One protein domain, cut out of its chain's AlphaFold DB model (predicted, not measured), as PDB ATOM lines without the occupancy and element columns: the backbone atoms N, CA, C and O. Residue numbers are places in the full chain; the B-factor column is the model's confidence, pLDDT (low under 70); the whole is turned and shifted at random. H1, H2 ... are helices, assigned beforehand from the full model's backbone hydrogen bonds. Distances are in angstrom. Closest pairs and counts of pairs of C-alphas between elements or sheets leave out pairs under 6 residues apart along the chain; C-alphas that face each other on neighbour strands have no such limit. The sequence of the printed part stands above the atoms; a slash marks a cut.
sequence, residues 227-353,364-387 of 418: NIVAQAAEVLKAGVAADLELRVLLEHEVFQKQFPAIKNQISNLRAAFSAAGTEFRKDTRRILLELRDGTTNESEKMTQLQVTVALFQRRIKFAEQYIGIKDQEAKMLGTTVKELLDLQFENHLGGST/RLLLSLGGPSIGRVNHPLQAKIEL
ATOM      1  N   ASN A 227      24.922 211.541  32.758       56.34
ATOM      2  CA  ASN A 227      24.504 211.927  34.100       56.34
ATOM      3  C   ASN A 227      25.674 211.903  35.098       56.34
ATOM      4  O   ASN A 227      25.871 212.843  35.865       56.34
ATOM      5  N   ILE A 228      26.507 210.862  35.054       59.53
ATOM      6  CA  ILE A 228      27.623 210.707  36.000       59.53
ATOM      7  C   ILE A 228      28.795 211.618  35.619       59.53
ATOM      8  O   ILE A 228      29.460 212.166  36.498       59.53
ATOM      9  N   VAL A 229      29.022 211.848  34.321       59.41
ATOM     10  CA  VAL A 229      30.012 212.830  33.841       59.41
ATOM     11  C   VAL A 229      29.601 214.249  34.239       59.41
ATOM     12  O   VAL A 229      30.437 215.005  34.738       59.41
ATOM     13  N   ALA A 230      28.319 214.598  34.092       62.34
ATOM     14  CA  ALA A 230      27.789 215.869  34.576       62.34
ATOM     15  C   ALA A 230      27.915 215.987  36.102       62.34
ATOM     16  O   ALA A 230      28.386 217.006  36.599       62.34
ATOM     17  N   GLN A 231      27.596 214.929  36.853       69.69
ATOM     18  CA  GLN A 231      27.741 214.921  38.307       69.69
ATOM     19  C   GLN A 231      29.202 215.112  38.741       69.69
ATOM     20  O   GLN A 231      29.475 215.901  39.641       69.69
ATOM     21  N   ALA A 232      30.160 214.443  38.094       65.50
ATOM     22  CA  ALA A 232      31.581 214.625  38.381       65.50
ATOM     23  C   ALA A 232      32.052 216.063  38.092       65.50
ATOM     24  O   ALA A 232      32.854 216.605  38.856       65.50
ATOM     25  N   ALA A 233      31.535 216.695  37.031       63.50
ATOM     26  CA  ALA A 233      31.807 218.097  36.718       63.50
ATOM     27  C   ALA A 233      31.229 219.053  37.778       63.50
ATOM     28  O   ALA A 233      31.951 219.925  38.264       63.50
ATOM     29  N   GLU A 234      29.979 218.848  38.200       72.50
ATOM     30  CA  GLU A 234      29.346 219.647  39.259       72.50
ATOM     31  C   GLU A 234      30.084 219.514  40.596       72.50
ATOM     32  O   GLU A 234      30.321 220.503  41.287       72.50
ATOM     33  N   VAL A 235      30.529 218.308  40.947       79.12
ATOM     34  CA  VAL A 235      31.295 218.070  42.178       79.12
ATOM     35  C   VAL A 235      32.677 218.708  42.113       79.12
ATOM     36  O   VAL A 235      33.132 219.292  43.096       79.12
ATOM     37  N   LEU A 236      33.348 218.652  40.959       74.19
ATOM     38  CA  LEU A 236      34.616 219.352  40.768       74.19
ATOM     39  C   LEU A 236      34.440 220.868  40.929       74.19
ATOM     40  O   LEU A 236      35.270 221.509  41.575       74.19
ATOM     41  N   LYS A 237      33.355 221.422  40.377       75.56
ATOM     42  CA  LYS A 237      32.993 222.839  40.489       75.56
ATOM     43  C   LYS A 237      32.714 223.236  41.939       75.56
ATOM     44  O   LYS A 237      33.326 224.185  42.423       75.56
ATOM     45  N   ALA A 238      31.875 222.481  42.645       82.12
ATOM     46  CA  ALA A 238      31.593 222.699  44.064       82.12
ATOM     47  C   ALA A 238      32.871 222.617  44.919       82.12
ATOM     48  O   ALA A 238      33.103 223.461  45.778       82.12
ATOM     49  N   GLY A 239      33.765 221.668  44.625       79.25
ATOM     50  CA  GLY A 239      35.055 221.561  45.305       79.25
ATOM     51  C   GLY A 239      35.982 222.757  45.064       79.25
ATOM     52  O   GLY A 239      36.691 223.175  45.976       79.25
ATOM     53  N   VAL A 240      35.984 223.339  43.860       78.06
ATOM     54  CA  VAL A 240      36.731 224.579  43.582       78.06
ATOM     55  C   VAL A 240      36.131 225.763  44.340       78.06
ATOM     56  O   VAL A 240      36.891 226.530  44.929       78.06
ATOM     57  N   ALA A 241      34.802 225.887  44.368       85.00
ATOM     58  CA  ALA A 241      34.114 226.935  45.120       85.00
ATOM     59  C   ALA A 241      34.446 226.864  46.622       85.00
ATOM     60  O   ALA A 241      34.875 227.862  47.197       85.00
ATOM     61  N   ALA A 242      34.384 225.672  47.222       90.69
ATOM     62  CA  ALA A 242      34.737 225.468  48.625       90.69
ATOM     63  C   ALA A 242      36.215 225.806  48.940       90.69
ATOM     64  O   ALA A 242      36.492 226.398  49.982       90.69
ATOM     65  N   ASP A 243      37.189 225.503  48.059       89.75
ATOM     66  CA  ASP A 243      38.591 225.934  48.284       89.75
ATOM     67  C   ASP A 243      38.746 227.459  48.229       89.75
ATOM     68  O   ASP A 243      39.568 228.022  48.958       89.75
ATOM     69  N   LEU A 244      37.983 228.129  47.359       88.25
ATOM     70  CA  LEU A 244      37.986 229.585  47.272       88.25
ATOM     71  C   LEU A 244      37.391 230.209  48.541       88.25
ATOM     72  O   LEU A 244      38.004 231.120  49.090       88.25
ATOM     73  N   GLU A 245      36.286 229.682  49.066       91.38
ATOM     74  CA  GLU A 245      35.702 230.138  50.337       91.38
ATOM     75  C   GLU A 245      36.652 229.917  51.527       91.38
ATOM     76  O   GLU A 245      36.881 230.828  52.325       91.38
ATOM     77  N   LEU A 246      37.324 228.762  51.598       92.69
ATOM     78  CA  LEU A 246      38.376 228.519  52.598       92.69
ATOM     79  C   LEU A 246      39.541 229.515  52.484       92.69
ATOM     80  O   LEU A 246      40.182 229.841  53.485       92.69
ATOM     81  N   ARG A 247      39.846 229.996  51.275       90.94
ATOM     82  CA  ARG A 247      40.866 231.030  51.060       90.94
ATOM     83  C   ARG A 247      40.389 232.398  51.539       90.94
ATOM     84  O   ARG A 247      41.166 233.084  52.194       90.94
ATOM     85  N   VAL A 248      39.129 232.749  51.283       90.88
ATOM     86  CA  VAL A 248      38.508 233.983  51.794       90.88
ATOM     87  C   VAL A 248      38.572 234.024  53.325       90.88
ATOM     88  O   VAL A 248      38.963 235.040  53.895       90.88
ATOM     89  N   LEU A 249      38.319 232.901  54.007       91.44
ATOM     90  CA  LEU A 249      38.471 232.815  55.465       91.44
ATOM     91  C   LEU A 249      39.895 233.143  55.948       91.44
ATOM     92  O   LEU A 249      40.061 233.817  56.962       91.44
ATOM     93  N   LEU A 250      40.939 232.723  55.225       89.69
ATOM     94  CA  LEU A 250      42.334 233.052  55.570       89.69
ATOM     95  C   LEU A 250      42.664 234.546  55.415       89.69
ATOM     96  O   LEU A 250      43.650 235.029  55.988       89.69
ATOM     97  N   GLU A 251      41.867 235.270  54.633       89.25
ATOM     98  CA  GLU A 251      41.999 236.709  54.398       89.25
ATOM     99  C   GLU A 251      41.236 237.551  55.430       89.25
ATOM    100  O   GLU A 251      41.488 238.748  55.549       89.25
ATOM    101  N   HIS A 252      40.377 236.932  56.246       90.31
ATOM    102  CA  HIS A 252      39.588 237.639  57.247       90.31
ATOM    103  C   HIS A 252      40.477 238.304  58.317       90.31
ATOM    104  O   HIS A 252      41.295 237.651  58.976       90.31
ATOM    105  N   GLU A 253      40.288 239.612  58.543       88.44
ATOM    106  CA  GLU A 253      41.176 240.403  59.408       88.44
ATOM    107  C   GLU A 253      41.250 239.878  60.849       88.44
ATOM    108  O   GLU A 253      42.329 239.875  61.444       88.44
ATOM    109  N   VAL A 254      40.122 239.404  61.392       90.19
ATOM    110  CA  VAL A 254      40.030 238.828  62.748       90.19
ATOM    111  C   VAL A 254      41.033 237.681  62.919       90.19
ATOM    112  O   VAL A 254      41.811 237.663  63.872       90.19
ATOM    113  N   PHE A 255      41.112 236.761  61.958       91.25
ATOM    114  CA  PHE A 255      42.043 235.635  62.037       91.25
ATOM    115  C   PHE A 255      43.481 236.040  61.713       91.25
ATOM    116  O   PHE A 255      44.419 235.504  62.301       91.25
ATOM    117  N   GLN A 256      43.682 237.008  60.812       88.44
ATOM    118  CA  GLN A 256      45.026 237.478  60.478       88.44
ATOM    119  C   GLN A 256      45.706 238.235  61.614       88.44
ATOM    120  O   GLN A 256      46.898 238.031  61.841       88.44
ATOM    121  N   LYS A 257      44.969 239.127  62.280       86.75
ATOM    122  CA  LYS A 257      45.534 240.076  63.244       86.75
ATOM    123  C   LYS A 257      45.363 239.611  64.685       86.75
ATOM    124  O   LYS A 257      46.262 239.838  65.481       86.75
ATOM    125  N   GLN A 258      44.235 238.983  65.021       88.50
ATOM    126  CA  GLN A 258      43.841 238.756  66.416       88.50
ATOM    127  C   GLN A 258      43.933 237.275  66.813       88.50
ATOM    128  O   GLN A 258      44.405 236.963  67.903       88.50
ATOM    129  N   PHE A 259      43.566 236.344  65.923       89.62
ATOM    130  CA  PHE A 259      43.497 234.910  66.246       89.62
ATOM    131  C   PHE A 259      44.343 234.028  65.305       89.62
ATOM    132  O   PHE A 259      43.800 233.227  64.536       89.62
ATOM    133  N   PRO A 260      45.688 234.098  65.386       88.38
ATOM    134  CA  PRO A 260      46.579 233.324  64.518       88.38
ATOM    135  C   PRO A 260      46.449 231.802  64.704       88.38
ATOM    136  O   PRO A 260      46.685 231.050  63.759       88.38
ATOM    137  N   ALA A 261      46.038 231.328  65.885       88.69
ATOM    138  CA  ALA A 261      45.767 229.907  66.118       88.69
ATOM    139  C   ALA A 261      44.607 229.394  65.245       88.69
ATOM    140  O   ALA A 261      44.738 228.359  64.593       88.69
ATOM    141  N   ILE A 262      43.517 230.165  65.143       90.62
ATOM    142  CA  ILE A 262      42.373 229.835  64.282       90.62
ATOM    143  C   ILE A 262      42.778 229.918  62.806       90.62
ATOM    144  O   ILE A 262      42.448 229.024  62.028       90.62
ATOM    145  N   LYS A 263      43.580 230.920  62.417       91.81
ATOM    146  CA  LYS A 263      44.156 230.991  61.062       91.81
ATOM    147  C   LYS A 263      44.927 229.716  60.700       91.81
ATOM    148  O   LYS A 263      44.781 229.205  59.591       91.81
ATOM    149  N   ASN A 264      45.723 229.184  61.628       91.12
ATOM    150  CA  ASN A 264      46.458 227.938  61.415       91.12
ATOM    151  C   ASN A 264      45.516 226.734  61.264       91.12
ATOM    152  O   ASN A 264      45.730 225.930  60.360       91.12
ATOM    153  N   GLN A 265      44.442 226.644  62.060       92.25
ATOM    154  CA  GLN A 265      43.413 225.609  61.870       92.25
ATOM    155  C   GLN A 265      42.802 225.663  60.462       92.25
ATOM    156  O   GLN A 265      42.690 224.628  59.806       92.25
ATOM    157  N   ILE A 266      42.435 226.863  59.986       93.56
ATOM    158  CA  ILE A 266      41.856 227.062  58.646       93.56
ATOM    159  C   ILE A 266      42.865 226.630  57.576       93.56
ATOM    160  O   ILE A 266      42.509 225.937  56.623       93.56
ATOM    161  N   SER A 267      44.144 226.977  57.755       93.50
ATOM    162  CA  SER A 267      45.220 226.581  56.843       93.50
ATOM    163  C   SER A 267      45.403 225.061  56.783       93.50
ATOM    164  O   SER A 267      45.564 224.512  55.692       93.50
ATOM    165  N   ASN A 268      45.355 224.375  57.928       93.31
ATOM    166  CA  ASN A 268      45.500 222.920  58.008       93.31
ATOM    167  C   ASN A 268      44.334 222.204  57.316       93.31
ATOM    168  O   ASN A 268      44.556 221.338  56.467       93.31
ATOM    169  N   LEU A 269      43.094 222.619  57.596       94.81
ATOM    170  CA  LEU A 269      41.918 222.040  56.950       94.81
ATOM    171  C   LEU A 269      41.912 222.308  55.443       94.81
ATOM    172  O   LEU A 269      41.630 221.401  54.660       94.81
ATOM    173  N   ARG A 270      42.281 223.520  55.012       94.94
ATOM    174  CA  ARG A 270      42.406 223.841  53.587       94.94
ATOM    175  C   ARG A 270      43.461 222.979  52.896       94.94
ATOM    176  O   ARG A 270      43.230 222.539  51.770       94.94
ATOM    177  N   ALA A 271      44.594 222.715  53.546       93.19
ATOM    178  CA  ALA A 271      45.620 221.827  53.005       93.19
ATOM    179  C   ALA A 271      45.089 220.393  52.825       93.19
ATOM    180  O   ALA A 271      45.260 219.815  51.749       93.19
ATOM    181  N   ALA A 272      44.379 219.859  53.824       93.12
ATOM    182  CA  ALA A 272      43.724 218.552  53.740       93.12
ATOM    183  C   ALA A 272      42.674 218.503  52.613       93.12
ATOM    184  O   ALA A 272      42.665 217.580  51.795       93.12
ATOM    185  N   PHE A 273      41.838 219.537  52.499       94.31
ATOM    186  CA  PHE A 273      40.825 219.638  51.449       94.31
ATOM    187  C   PHE A 273      41.439 219.774  50.043       94.31
ATOM    188  O   PHE A 273      40.999 219.117  49.098       94.31
ATOM    189  N   SER A 274      42.518 220.549  49.900       89.38
ATOM    190  CA  SER A 274      43.287 220.667  48.653       89.38
ATOM    191  C   SER A 274      43.917 219.333  48.229       89.38
ATOM    192  O   SER A 274      43.929 218.997  47.037       89.38
ATOM    193  N   ALA A 275      44.418 218.548  49.189       90.50
ATOM    194  CA  ALA A 275      44.932 217.205  48.932       90.50
ATOM    195  C   ALA A 275      43.815 216.268  48.444       90.50
ATOM    196  O   ALA A 275      43.977 215.626  47.405       90.50
ATOM    197  N   ALA A 276      42.651 216.283  49.105       88.94
ATOM    198  CA  ALA A 276      41.470 215.527  48.686       88.94
ATOM    199  C   ALA A 276      40.983 215.913  47.275       88.94
ATOM    200  O   ALA A 276      40.654 215.042  46.470       88.94
ATOM    201  N   GLY A 277      40.983 217.204  46.934       78.94
ATOM    202  CA  GLY A 277      40.646 217.666  45.585       78.94
ATOM    203  C   GLY A 277      41.659 217.218  44.524       78.94
ATOM    204  O   GLY A 277      41.288 216.913  43.390       78.94
ATOM    205  N   THR A 278      42.944 217.135  44.880       79.81
ATOM    206  CA  THR A 278      44.000 216.631  43.986       79.81
ATOM    207  C   THR A 278      43.864 215.127  43.745       79.81
ATOM    208  O   THR A 278      43.984 214.677  42.603       79.81
ATOM    209  N   GLU A 279      43.571 214.364  44.799       86.19
ATOM    210  CA  GLU A 279      43.251 212.935  44.736       86.19
ATOM    211  C   GLU A 279      42.051 212.689  43.813       86.19
ATOM    212  O   GLU A 279      42.182 211.977  42.815       86.19
ATOM    213  N   PHE A 280      40.933 213.385  44.055       82.12
ATOM    214  CA  PHE A 280      39.729 213.294  43.229       82.12
ATOM    215  C   PHE A 280      40.015 213.564  41.745       82.12
ATOM    216  O   PHE A 280      39.593 212.791  40.883       82.12
ATOM    217  N   ARG A 281      40.773 214.623  41.417       73.31
ATOM    218  CA  ARG A 281      41.151 214.937  40.025       73.31
ATOM    219  C   ARG A 281      41.985 213.825  39.396       73.31
ATOM    220  O   ARG A 281      41.748 213.459  38.244       73.31
ATOM    221  N   LYS A 282      42.974 213.301  40.124       73.69
ATOM    222  CA  LYS A 282      43.867 212.241  39.636       73.69
ATOM    223  C   LYS A 282      43.091 210.953  39.360       73.69
ATOM    224  O   LYS A 282      43.272 210.355  38.298       73.69
ATOM    225  N   ASP A 283      42.222 210.560  40.284       72.69
ATOM    226  CA  ASP A 283      41.431 209.339  40.174       72.69
ATOM    227  C   ASP A 283      40.355 209.457  39.099       72.69
ATOM    228  O   ASP A 283      40.283 208.594  38.227       72.69
ATOM    229  N   THR A 284      39.610 210.566  39.064       69.69
ATOM    230  CA  THR A 284      38.610 210.827  38.016       69.69
ATOM    231  C   THR A 284      39.259 210.834  36.634       69.69
ATOM    232  O   THR A 284      38.763 210.190  35.714       69.69
ATOM    233  N   ARG A 285      40.423 211.487  36.478       67.88
ATOM    234  CA  ARG A 285      41.180 211.471  35.217       67.88
ATOM    235  C   ARG A 285      41.562 210.053  34.800       67.88
ATOM    236  O   ARG A 285      41.395 209.708  33.634       67.88
ATOM    237  N   ARG A 286      42.088 209.244  35.725       74.81
ATOM    238  CA  ARG A 286      42.454 207.846  35.457       74.81
ATOM    239  C   ARG A 286      41.230 207.037  35.023       74.81
ATOM    240  O   ARG A 286      41.269 206.418  33.965       74.81
ATOM    241  N   ILE A 287      40.144 207.099  35.794       69.06
ATOM    242  CA  ILE A 287      38.922 206.324  35.550       69.06
ATOM    243  C   ILE A 287      38.272 206.717  34.217       69.06
ATOM    244  O   ILE A 287      37.885 205.839  33.456       69.06
ATOM    245  N   LEU A 288      38.208 208.011  33.877       63.09
ATOM    246  CA  LEU A 288      37.672 208.456  32.584       63.09
ATOM    247  C   LEU A 288      38.512 207.965  31.399       63.09
ATOM    248  O   LEU A 288      37.955 207.612  30.362       63.09
ATOM    249  N   LEU A 289      39.842 207.925  31.526       64.06
ATOM    250  CA  LEU A 289      40.707 207.373  30.477       64.06
ATOM    251  C   LEU A 289      40.473 205.868  30.282       64.06
ATOM    252  O   LEU A 289      40.427 205.416  29.138       64.06
ATOM    253  N   GLU A 290      40.292 205.128  31.379       64.38
ATOM    254  CA  GLU A 290      39.999 203.688  31.386       64.38
ATOM    255  C   GLU A 290      38.601 203.394  30.815       64.38
ATOM    256  O   GLU A 290      38.473 202.588  29.903       64.38
ATOM    257  N   LEU A 291      37.558 204.124  31.227       60.16
ATOM    258  CA  LEU A 291      36.201 203.969  30.677       60.16
ATOM    259  C   LEU A 291      36.150 204.158  29.152       60.16
ATOM    260  O   LEU A 291      35.341 203.535  28.462       60.16
ATOM    261  N   ARG A 292      37.039 204.993  28.605       58.59
ATOM    262  CA  ARG A 292      37.137 205.233  27.162       58.59
ATOM    263  C   ARG A 292      38.014 204.205  26.425       58.59
ATOM    264  O   ARG A 292      38.060 204.241  25.195       58.59
ATOM    265  N   ASP A 293      38.728 203.311  27.117       56.50
ATOM    266  CA  ASP A 293      39.657 202.352  26.498       56.50
ATOM    267  C   ASP A 293      38.984 201.187  25.762       56.50
ATOM    268  O   ASP A 293      39.606 200.577  24.891       56.50
ATOM    269  N   GLY A 294      37.699 200.940  26.040       49.22
ATOM    270  CA  GLY A 294      36.888 199.916  25.379       49.22
ATOM    271  C   GLY A 294      37.260 198.473  25.743       49.22
ATOM    272  O   GLY A 294      36.660 197.550  25.190       49.22
ATOM    273  N   THR A 295      38.203 198.279  26.668       52.62
ATOM    274  CA  THR A 295      38.748 196.985  27.113       52.62
ATOM    275  C   THR A 295      38.477 196.687  28.586       52.62
ATOM    276  O   THR A 295      38.442 195.521  28.974       52.62
ATOM    277  N   THR A 296      38.246 197.715  29.403       62.16
ATOM    278  CA  THR A 296      37.963 197.588  30.836       62.16
ATOM    279  C   THR A 296      36.493 197.274  31.138       62.16
ATOM    280  O   THR A 296      35.586 197.511  30.328       62.16
ATOM    281  N   ASN A 297      36.256 196.688  32.321       67.88
ATOM    282  CA  ASN A 297      34.915 196.394  32.821       67.88
ATOM    283  C   ASN A 297      34.189 197.700  33.168       67.88
ATOM    284  O   ASN A 297      34.461 198.341  34.180       67.88
ATOM    285  N   GLU A 298      33.252 198.079  32.311       59.97
ATOM    286  CA  GLU A 298      32.518 199.339  32.389       59.97
ATOM    287  C   GLU A 298      31.720 199.480  33.684       59.97
ATOM    288  O   GLU A 298      31.796 200.518  34.330       59.97
ATOM    289  N   SER A 299      31.023 198.427  34.113       67.81
ATOM    290  CA  SER A 299      30.230 198.450  35.348       67.81
ATOM    291  C   SER A 299      31.115 198.681  36.576       67.81
ATOM    292  O   SER A 299      30.800 199.493  37.448       67.81
ATOM    293  N   GLU A 300      32.281 198.035  36.608       74.75
ATOM    294  CA  GLU A 300      33.255 198.198  37.687       74.75
ATOM    295  C   GLU A 300      33.828 199.621  37.717       74.75
ATOM    296  O   GLU A 300      33.875 200.250  38.774       74.75
ATOM    297  N   LYS A 301      34.220 200.163  36.560       69.56
ATOM    298  CA  LYS A 301      34.796 201.511  36.458       69.56
ATOM    299  C   LYS A 301      33.772 202.621  36.677       69.56
ATOM    300  O   LYS A 301      34.107 203.631  37.291       69.56
ATOM    301  N   MET A 302      32.523 202.415  36.271       64.62
ATOM    302  CA  MET A 302      31.416 203.318  36.597       64.62
ATOM    303  C   MET A 302      31.106 203.302  38.094       64.62
ATOM    304  O   MET A 302      30.934 204.366  38.682       64.62
ATOM    305  N   THR A 303      31.134 202.131  38.735       77.75
ATOM    306  CA  THR A 303      30.998 202.022  40.198       77.75
ATOM    307  C   THR A 303      32.153 202.733  40.909       77.75
ATOM    308  O   THR A 303      31.929 203.489  41.851       77.75
ATOM    309  N   GLN A 304      33.392 202.567  40.428       80.69
ATOM    310  CA  GLN A 304      34.553 203.295  40.955       80.69
ATOM    311  C   GLN A 304      34.373 204.813  40.815       80.69
ATOM    312  O   GLN A 304      34.584 205.532  41.788       80.69
ATOM    313  N   LEU A 305      33.918 205.302  39.654       73.56
ATOM    314  CA  LEU A 305      33.643 206.726  39.445       73.56
ATOM    315  C   LEU A 305      32.571 207.244  40.411       73.56
ATOM    316  O   LEU A 305      32.759 208.295  41.016       73.56
ATOM    317  N   GLN A 306      31.484 206.496  40.606       76.69
ATOM    318  CA  GLN A 306      30.423 206.850  41.553       76.69
ATOM    319  C   GLN A 306      30.936 206.933  42.994       76.69
ATOM    320  O   GLN A 306      30.633 207.900  43.690       76.69
ATOM    321  N   VAL A 307      31.747 205.966  43.437       82.94
ATOM    322  CA  VAL A 307      32.356 205.977  44.779       82.94
ATOM    323  C   VAL A 307      33.288 207.181  44.942       82.94
ATOM    324  O   VAL A 307      33.211 207.879  45.952       82.94
ATOM    325  N   THR A 308      34.122 207.472  43.939       78.31
ATOM    326  CA  THR A 308      35.018 208.638  43.938       78.31
ATOM    327  C   THR A 308      34.237 209.960  43.999       78.31
ATOM    328  O   THR A 308      34.591 210.845  44.778       78.31
ATOM    329  N   VAL A 309      33.148 210.085  43.232       76.44
ATOM    330  CA  VAL A 309      32.248 211.254  43.237       76.44
ATOM    331  C   VAL A 309      31.555 211.415  44.592       76.44
ATOM    332  O   VAL A 309      31.590 212.505  45.165       76.44
ATOM    333  N   ALA A 310      30.984 210.343  45.146       87.06
ATOM    334  CA  ALA A 310      30.288 210.371  46.432       87.06
ATOM    335  C   ALA A 310      31.230 210.705  47.603       87.06
ATOM    336  O   ALA A 310      30.872 211.483  48.491       87.06
ATOM    337  N   LEU A 311      32.455 210.167  47.590       89.44
ATOM    338  CA  LEU A 311      33.464 210.478  48.600       89.44
ATOM    339  C   LEU A 311      33.808 211.971  48.590       89.44
ATOM    340  O   LEU A 311      33.788 212.616  49.640       89.44
ATOM    341  N   PHE A 312      34.099 212.537  47.416       89.12
ATOM    342  CA  PHE A 312      34.478 213.944  47.343       89.12
ATOM    343  C   PHE A 312      33.298 214.874  47.665       89.12
ATOM    344  O   PHE A 312      33.491 215.852  48.382       89.12
ATOM    345  N   GLN A 313      32.063 214.516  47.289       90.12
ATOM    346  CA  GLN A 313      30.848 215.206  47.754       90.12
ATOM    347  C   GLN A 313      30.741 215.253  49.282       90.12
ATOM    348  O   GLN A 313      30.442 216.305  49.845       90.12
ATOM    349  N   ARG A 314      30.996 214.136  49.976       92.94
ATOM    350  CA  ARG A 314      30.985 214.096  51.449       92.94
ATOM    351  C   ARG A 314      32.045 215.031  52.036       92.94
ATOM    352  O   ARG A 314      31.755 215.771  52.973       92.94
ATOM    353  N   ARG A 315      33.253 215.038  51.464       92.44
ATOM    354  CA  ARG A 315      34.348 215.927  51.885       92.44
ATOM    355  C   ARG A 315      34.017 217.409  51.651       92.44
ATOM    356  O   ARG A 315      34.335 218.223  52.512       92.44
ATOM    357  N   ILE A 316      33.336 217.746  50.550       90.94
ATOM    358  CA  ILE A 316      32.825 219.106  50.281       90.94
ATOM    359  C   ILE A 316      31.837 219.532  51.367       90.94
ATOM    360  O   ILE A 316      32.025 220.591  51.951       90.94
ATOM    361  N   LYS A 317      30.867 218.683  51.734       94.00
ATOM    362  CA  LYS A 317      29.907 219.001  52.807       94.00
ATOM    363  C   LYS A 317      30.584 219.302  54.146       94.00
ATOM    364  O   LYS A 317      30.166 220.210  54.857       94.00
ATOM    365  N   PHE A 318      31.639 218.564  54.500       94.31
ATOM    366  CA  PHE A 318      32.408 218.858  55.714       94.31
ATOM    367  C   PHE A 318      33.179 220.179  55.617       94.31
ATOM    368  O   PHE A 318      33.292 220.882  56.621       94.31
ATOM    369  N   ALA A 319      33.690 220.533  54.435       94.19
ATOM    370  CA  ALA A 319      34.312 221.832  54.209       94.19
ATOM    371  C   ALA A 319      33.288 222.975  54.312       94.19
ATOM    372  O   ALA A 319      33.544 223.931  55.033       94.19
ATOM    373  N   GLU A 320      32.114 222.849  53.688       93.75
ATOM    374  CA  GLU A 320      31.009 223.821  53.780       93.75
ATOM    375  C   GLU A 320      30.536 224.010  55.230       93.75
ATOM    376  O   GLU A 320      30.385 225.137  55.701       93.75
ATOM    377  N   GLN A 321      30.378 222.915  55.982       93.94
ATOM    378  CA  GLN A 321      30.053 222.974  57.408       93.94
ATOM    379  C   GLN A 321      31.136 223.721  58.198       93.94
ATOM    380  O   GLN A 321      30.825 224.559  59.044       93.94
ATOM    381  N   TYR A 322      32.411 223.429  57.930       94.50
ATOM    382  CA  TYR A 322      33.523 224.121  58.574       94.50
ATOM    383  C   TYR A 322      33.542 225.617  58.246       94.50
ATOM    384  O   TYR A 322      33.758 226.426  59.146       94.50
ATOM    385  N   ILE A 323      33.284 225.982  56.985       93.56
ATOM    386  CA  ILE A 323      33.206 227.377  56.544       93.56
ATOM    387  C   ILE A 323      32.128 228.115  57.338       93.56
ATOM    388  O   ILE A 323      32.427 229.131  57.961       93.56
ATOM    389  N   GLY A 324      30.918 227.549  57.425       92.12
ATOM    390  CA  GLY A 324      29.821 228.145  58.189       92.12
ATOM    391  C   GLY A 324      30.151 228.354  59.672       92.12
ATOM    392  O   GLY A 324      29.852 229.413  60.227       92.12
ATOM    393  N   ILE A 325      30.829 227.387  60.305       92.00
ATOM    394  CA  ILE A 325      31.301 227.513  61.695       92.00
ATOM    395  C   ILE A 325      32.300 228.670  61.824       92.00
ATOM    396  O   ILE A 325      32.189 229.483  62.742       92.00
ATOM    397  N   LYS A 326      33.272 228.776  60.909       93.31
ATOM    398  CA  LYS A 326      34.299 229.825  60.970       93.31
ATOM    399  C   LYS A 326      33.762 231.212  60.641       93.31
ATOM    400  O   LYS A 326      34.221 232.174  61.250       93.31
ATOM    401  N   ASP A 327      32.756 231.330  59.785       91.62
ATOM    402  CA  ASP A 327      32.065 232.600  59.552       91.62
ATOM    403  C   ASP A 327      31.324 233.090  60.802       91.62
ATOM    404  O   ASP A 327      31.352 234.281  61.123       91.62
ATOM    405  N   GLN A 328      30.661 232.188  61.529       91.12
ATOM    406  CA  GLN A 328      30.012 232.526  62.798       91.12
ATOM    407  C   GLN A 328      31.043 232.894  63.868       91.12
ATOM    408  O   GLN A 328      30.895 233.918  64.535       91.12
ATOM    409  N   GLU A 329      32.120 232.117  63.985       90.81
ATOM    410  CA  GLU A 329      33.209 232.388  64.926       90.81
ATOM    411  C   GLU A 329      33.877 233.744  64.642       90.81
ATOM    412  O   GLU A 329      34.097 234.527  65.564       90.81
ATOM    413  N   ALA A 330      34.119 234.080  63.370       91.19
ATOM    414  CA  ALA A 330      34.657 235.378  62.966       91.19
ATOM    415  C   ALA A 330      33.749 236.543  63.386       91.19
ATOM    416  O   ALA A 330      34.241 237.562  63.878       91.19
ATOM    417  N   LYS A 331      32.429 236.393  63.207       91.12
ATOM    418  CA  LYS A 331      31.432 237.405  63.595       91.12
ATOM    419  C   LYS A 331      31.383 237.594  65.108       91.12
ATOM    420  O   LYS A 331      31.426 238.736  65.565       91.12
ATOM    421  N   MET A 332      31.326 236.500  65.865       91.31
ATOM    422  CA  MET A 332      31.278 236.535  67.329       91.31
ATOM    423  C   MET A 332      32.548 237.167  67.899       91.31
ATOM    424  O   MET A 332      32.472 238.197  68.560       91.31
ATOM    425  N   LEU A 333      33.723 236.631  67.552       91.06
ATOM    426  CA  LEU A 333      35.005 237.149  68.037       91.06
ATOM    427  C   LEU A 333      35.229 238.605  67.618       91.06
ATOM    428  O   LEU A 333      35.683 239.414  68.424       91.06
ATOM    429  N   GLY A 334      34.881 238.958  66.377       90.44
ATOM    430  CA  GLY A 334      34.981 240.333  65.893       90.44
ATOM    431  C   GLY A 334      34.096 241.305  66.679       90.44
ATOM    432  O   GLY A 334      34.536 242.411  66.991       90.44
ATOM    433  N   THR A 335      32.880 240.884  67.037       92.88
ATOM    434  CA  THR A 335      31.941 241.687  67.838       92.88
ATOM    435  C   THR A 335      32.437 241.835  69.273       92.88
ATOM    436  O   THR A 335      32.578 242.960  69.743       92.88
ATOM    437  N   THR A 336      32.831 240.738  69.924       91.50
ATOM    438  CA  THR A 336      33.365 240.759  71.294       91.50
ATOM    439  C   THR A 336      34.618 241.627  71.409       91.50
ATOM    440  O   THR A 336      34.732 242.440  72.322       91.50
ATOM    441  N   VAL A 337      35.567 241.509  70.471       90.06
ATOM    442  CA  VAL A 337      36.776 242.352  70.485       90.06
ATOM    443  C   VAL A 337      36.415 243.825  70.320       90.06
ATOM    444  O   VAL A 337      37.014 244.675  70.976       90.06
ATOM    445  N   LYS A 338      35.434 244.144  69.471       91.19
ATOM    446  CA  LYS A 338      34.968 245.518  69.287       91.19
ATOM    447  C   LYS A 338      34.331 246.080  70.562       91.19
ATOM    448  O   LYS A 338      34.678 247.185  70.957       91.19
ATOM    449  N   GLU A 339      33.476 245.314  71.231       93.38
ATOM    450  CA  GLU A 339      32.847 245.720  72.494       93.38
ATOM    451  C   GLU A 339      33.879 245.959  73.602       93.38
ATOM    452  O   GLU A 339      33.799 246.948  74.329       93.38
ATOM    453  N   LEU A 340      34.904 245.107  73.701       90.88
ATOM    454  CA  LEU A 340      35.998 245.298  74.657       90.88
ATOM    455  C   LEU A 340      36.807 246.569  74.359       90.88
ATOM    456  O   LEU A 340      37.155 247.307  75.280       90.88
ATOM    457  N   LEU A 341      37.076 246.858  73.084       89.62
ATOM    458  CA  LEU A 341      37.727 248.106  72.676       89.62
ATOM    459  C   LEU A 341      36.875 249.337  73.030       89.62
ATOM    460  O   LEU A 341      37.420 250.333  73.506       89.62
ATOM    461  N   ASP A 342      35.553 249.259  72.860       93.12
ATOM    462  CA  ASP A 342      34.616 250.326  73.239       93.12
ATOM    463  C   ASP A 342      34.586 250.547  74.768       93.12
ATOM    464  O   ASP A 342      34.403 251.672  75.238       93.12
ATOM    465  N   LEU A 343      34.867 249.498  75.551       92.44
ATOM    466  CA  LEU A 343      35.088 249.549  77.003       92.44
ATOM    467  C   LEU A 343      36.509 249.993  77.406       92.44
ATOM    468  O   LEU A 343      36.866 249.907  78.579       92.44
ATOM    469  N   GLN A 344      37.308 250.497  76.459       88.31
ATOM    470  CA  GLN A 344      38.685 250.973  76.652       88.31
ATOM    471  C   GLN A 344      39.705 249.883  77.026       88.31
ATOM    472  O   GLN A 344      40.783 250.203  77.533       88.31
ATOM    473  N   PHE A 345      39.420 248.606  76.749       86.94
ATOM    474  CA  PHE A 345      40.451 247.572  76.854       86.94
ATOM    475  C   PHE A 345      41.525 247.773  75.780       86.94
ATOM    476  O   PHE A 345      41.242 248.095  74.627       86.94
ATOM    477  N   GLU A 346      42.777 247.514  76.145       85.38
ATOM    478  CA  GLU A 346      43.872 247.438  75.185       85.38
ATOM    479  C   GLU A 346      43.882 246.060  74.506       85.38
ATOM    480  O   GLU A 346      43.913 245.022  75.173       85.38
ATOM    481  N   ASN A 347      43.881 246.031  73.172       85.12
ATOM    482  CA  ASN A 347      43.928 244.780  72.421       85.12
ATOM    483  C   ASN A 347      45.372 244.299  72.229       85.12
ATOM    484  O   ASN A 347      46.128 244.869  71.442       85.12
ATOM    485  N   HIS A 348      45.708 243.201  72.904       84.50
ATOM    486  CA  HIS A 348      46.997 242.509  72.788       84.50
ATOM    487  C   HIS A 348      46.887 241.138  72.089       84.50
ATOM    488  O   HIS A 348      47.833 240.350  72.108       84.50
ATOM    489  N   LEU A 349      45.742 240.828  71.467       83.44
ATOM    490  CA  LEU A 349      45.526 239.580  70.727       83.44
ATOM    491  C   LEU A 349      46.439 239.506  69.495       83.44
ATOM    492  O   LEU A 349      46.704 240.510  68.838       83.44
ATOM    493  N   GLY A 350      46.936 238.306  69.185       74.81
ATOM    494  CA  GLY A 350      47.859 238.063  68.069       74.81
ATOM    495  C   GLY A 350      49.287 238.592  68.268       74.81
ATOM    496  O   GLY A 350      50.161 238.307  67.446       74.81
ATOM    497  N   GLY A 351      49.554 239.316  69.360       71.12
ATOM    498  CA  GLY A 351      50.885 239.795  69.725       71.12
ATOM    499  C   GLY A 351      51.791 238.683  70.260       71.12
ATOM    500  O   GLY A 351      51.373 237.828  71.034       71.12
ATOM    501  N   SER A 352      53.068 238.707  69.874       54.72
ATOM    502  CA  SER A 352      54.113 237.787  70.355       54.72
ATOM    503  C   SER A 352      54.888 238.314  71.572       54.72
ATOM    504  O   SER A 352      55.844 237.684  72.022       54.72
ATOM    505  N   THR A 353      54.508 239.476  72.107       57.06
ATOM    506  CA  THR A 353      55.208 240.134  73.214       57.06
ATOM    507  C   THR A 353      54.484 239.897  74.536       57.06
ATOM    508  O   THR A 353      53.411 240.435  74.785       57.06
ATOM    509  N   ARG A 364      47.344 245.719  86.477       71.69
ATOM    510  CA  ARG A 364      46.587 245.510  85.235       71.69
ATOM    511  C   ARG A 364      45.656 244.307  85.381       71.69
ATOM    512  O   ARG A 364      46.093 243.235  85.798       71.69
ATOM    513  N   LEU A 365      44.386 244.466  85.010       75.00
ATOM    514  CA  LEU A 365      43.461 243.344  84.857       75.00
ATOM    515  C   LEU A 365      43.671 242.715  83.473       75.00
ATOM    516  O   LEU A 365      43.605 243.411  82.463       75.00
ATOM    517  N   LEU A 366      43.921 241.405  83.431       79.12
ATOM    518  CA  LEU A 366      44.063 240.656  82.184       79.12
ATOM    519  C   LEU A 366      42.755 239.926  81.872       79.12
ATOM    520  O   LEU A 366      42.281 239.135  82.684       79.12
ATOM    521  N   LEU A 367      42.223 240.145  80.671       81.50
ATOM    522  CA  LEU A 367      41.172 239.317  80.094       81.50
ATOM    523  C   LEU A 367      41.787 238.457  78.988       81.50
ATOM    524  O   LEU A 367      42.328 238.987  78.018       81.50
ATOM    525  N   SER A 368      41.729 237.136  79.138       81.69
ATOM    526  CA  SER A 368      42.154 236.195  78.104       81.69
ATOM    527  C   SER A 368      40.939 235.598  77.401       81.69
ATOM    528  O   SER A 368      39.987 235.154  78.036       81.69
ATOM    529  N   LEU A 369      40.988 235.568  76.071       78.88
ATOM    530  CA  LEU A 369      40.032 234.828  75.255       78.88
ATOM    531  C   LEU A 369      40.654 233.472  74.931       78.88
ATOM    532  O   LEU A 369      41.665 233.388  74.231       78.88
ATOM    533  N   GLY A 370      40.074 232.412  75.483       74.81
ATOM    534  CA  GLY A 370      40.547 231.047  75.312       74.81
ATOM    535  C   GLY A 370      39.387 230.066  75.291       74.81
ATOM    536  O   GLY A 370      38.285 230.375  75.727       74.81
ATOM    537  N   GLY A 371      39.642 228.877  74.759       73.88
ATOM    538  CA  GLY A 371      38.654 227.811  74.702       73.88
ATOM    539  C   GLY A 371      39.131 226.648  73.837       73.88
ATOM    540  O   GLY A 371      40.063 226.816  73.033       73.88
ATOM    541  N   PRO A 372      38.498 225.470  73.971       68.81
ATOM    542  CA  PRO A 372      38.852 224.281  73.200       68.81
ATOM    543  C   PRO A 372      38.751 224.510  71.683       68.81
ATOM    544  O   PRO A 372      39.492 223.885  70.929       68.81
ATOM    545  N   SER A 373      37.917 225.451  71.231       72.06
ATOM    546  CA  SER A 373      37.753 225.800  69.812       72.06
ATOM    547  C   SER A 373      38.861 226.711  69.259       72.06
ATOM    548  O   SER A 373      39.208 226.602  68.085       72.06
ATOM    549  N   ILE A 374      39.484 227.552  70.096       77.62
ATOM    550  CA  ILE A 374      40.497 228.544  69.676       77.62
ATOM    551  C   ILE A 374      41.911 227.939  69.691       77.62
ATOM    552  O   ILE A 374      42.719 228.206  68.803       77.62
ATOM    553  N   GLY A 375      42.216 227.119  70.704       71.31
ATOM    554  CA  GLY A 375      43.570 226.609  70.962       71.31
ATOM    555  C   GLY A 375      43.934 225.292  70.270       71.31
ATOM    556  O   GLY A 375      45.093 224.880  70.320       71.31
ATOM    557  N   ARG A 376      42.979 224.598  69.636       80.69
ATOM    558  CA  ARG A 376      43.261 223.338  68.928       80.69
ATOM    559  C   ARG A 376      44.027 223.600  67.633       80.69
ATOM    560  O   ARG A 376      43.775 224.574  66.943       80.69
ATOM    561  N   VAL A 377      44.966 222.726  67.278       81.25
ATOM    562  CA  VAL A 377      45.733 222.870  66.024       81.25
ATOM    563  C   VAL A 377      44.932 222.368  64.819       81.25
ATOM    564  O   VAL A 377      44.979 222.973  63.751       81.25
ATOM    565  N   ASN A 378      44.166 221.289  65.006       85.19
ATOM    566  CA  ASN A 378      43.364 220.653  63.964       85.19
ATOM    567  C   ASN A 378      41.889 220.650  64.368       85.19
ATOM    568  O   ASN A 378      41.546 220.355  65.515       85.19
ATOM    569  N   HIS A 379      41.015 220.953  63.412       88.62
ATOM    570  CA  HIS A 379      39.573 220.880  63.619       88.62
ATOM    571  C   HIS A 379      39.081 219.426  63.473       88.62
ATOM    572  O   HIS A 379      39.566 218.733  62.581       88.62
ATOM    573  N   PRO A 380      38.085 218.946  64.243       87.44
ATOM    574  CA  PRO A 380      37.572 217.574  64.109       87.44
ATOM    575  C   PRO A 380      37.088 217.214  62.692       87.44
ATOM    576  O   PRO A 380      37.262 216.086  62.234       87.44
ATOM    577  N   LEU A 381      36.532 218.187  61.959       89.75
ATOM    578  CA  LEU A 381      36.125 217.996  60.557       89.75
ATOM    579  C   LEU A 381      37.308 217.748  59.606       89.75
ATOM    580  O   LEU A 381      37.104 217.155  58.551       89.75
ATOM    581  N   GLN A 382      38.536 218.133  59.974       89.56
ATOM    582  CA  GLN A 382      39.730 217.832  59.179       89.56
ATOM    583  C   GLN A 382      39.945 216.318  59.078       89.56
ATOM    584  O   GLN A 382      40.101 215.803  57.974       89.56
ATOM    585  N   ALA A 383      39.850 215.594  60.199       88.00
ATOM    586  CA  ALA A 383      39.964 214.137  60.197       88.00
ATOM    587  C   ALA A 383      38.878 213.499  59.314       88.00
ATOM    588  O   ALA A 383      39.161 212.585  58.545       88.00
ATOM    589  N   LYS A 384      37.648 214.036  59.341       89.44
ATOM    590  CA  LYS A 384      36.552 213.564  58.478       89.44
ATOM    591  C   LYS A 384      36.805 213.807  56.983       89.44
ATOM    592  O   LYS A 384      36.338 213.020  56.162       89.44
ATOM    593  N   ILE A 385      37.540 214.861  56.620       89.50
ATOM    594  CA  ILE A 385      37.970 215.123  55.237       89.50
ATOM    595  C   ILE A 385      39.080 214.149  54.814       89.50
ATOM    596  O   ILE A 385      39.079 213.684  53.677       89.50
ATOM    597  N   GLU A 386      40.006 213.822  55.713       88.75
ATOM    598  CA  GLU A 386      41.156 212.950  55.437       88.75
ATOM    599  C   GLU A 386      40.785 211.458  55.348       88.75
ATOM    600  O   GLU A 386      41.533 210.671  54.763       88.75
ATOM    601  N   LEU A 387      39.618 211.056  55.868       84.75
ATOM    602  CA  LEU A 387      39.172 209.663  55.833       84.75
ATOM    603  C   LEU A 387      38.999 209.129  54.396       84.75
ATOM    604  O   LEU A 387      38.413 209.807  53.540       84.75
TER     605      LEU A 387
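What this domain is: This is residues 227 to 353 and 364 to 387 of the 418 residues of an uncharacterized protein of Orbilia oligospora (UniProt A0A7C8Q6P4). This is a long, slim bundle of three helices running up and down: H4 makes most of the rod's length, with H1 and H3 beside it in a triangle. Short H2 makes the corner between H1 and H3, while the stretch after the cut comes back along the rod, with H5 on one end of H3 and H6 packed on H3 and H4, away from H1. The printed part has 151 residues with six named helices, H1 to H6 in chain order, and no named strand; its class is all helix. It is loose, with a radius of gyration of the C-alphas of 20.4 A and spans of 76 by 22 by 19 A.

Where its parts are: Begin with H4, residues 298 to 342: find C-alpha 298 at (32.518, 199.339, 32.389), from which the helix runs 65.4 A to C-alpha 342 at (34.616, 250.326, 73.239). H3, residues 260 to 291, covers 46.0 A. H1, residues 227 to 251, begins at C-alpha 227, (24.504, 211.927, 34.100), and covers 36.5 A. Between H1 and H3 look for H2, residues 253 to 258, 7.7 A long. Beyond the cut come H5, residues 372 to 375, 5.7 A long, and H6, residues 380 to 386, 10.5 A long.

How they stand to each other: H3 is the hub, touching the five other helices. H3 and H4 form a helical hairpin: residues 298 to 319 of H4 touch H3 at a shallow tilt of 16 degrees, opposite ways, and their closest C-alphas, Leu 291 and Glu 298, are 6.2 A apart. H1 touches H4 the same way at a shallow tilt of 23 degrees, closest at the C-alphas of Ala 232 and Val 309, 5.9 A. H1 touches H3 opposite ways at a shallow tilt of 19 degrees, closest at the C-alphas of Leu 250 and Lys 263, 6.1 A. H2 and H3 touch only at the corner, with the C-alphas of Phe 255 and Lys 263 closest at 5.2 A. Look next at H6: it touches residues 315 to 322 of H4, where the closest C-alphas, Arg 315 and Ile 385, are 5.0 A apart, and it is apart from H1. H5 touches residues 261 to 262 of H3, with the C-alphas of Ile 262 and Ile 374 closest at 5.9 A. Every O i to N i+4 pair is within hydrogen-bond range in H1, H2, H3 and H4; in H6 it is 2 of 3, and H5 is too short for such a pair.

The domain as a whole: The C-alphas of Thr 295 and Arg 364, the two farthest apart, are 76.1 A apart. Residues 354 to 363 are not printed, and C-alphas 353 and 364 stand 15.7 A apart across this cut, which falls in the link from H4 to H5. Of the links printed whole, H3 to H4 is short and the others are tight. Mean pLDDT of the printed part is 82.1; 27 residues are under 70, among them residues 227 to 233 and 287 to 299.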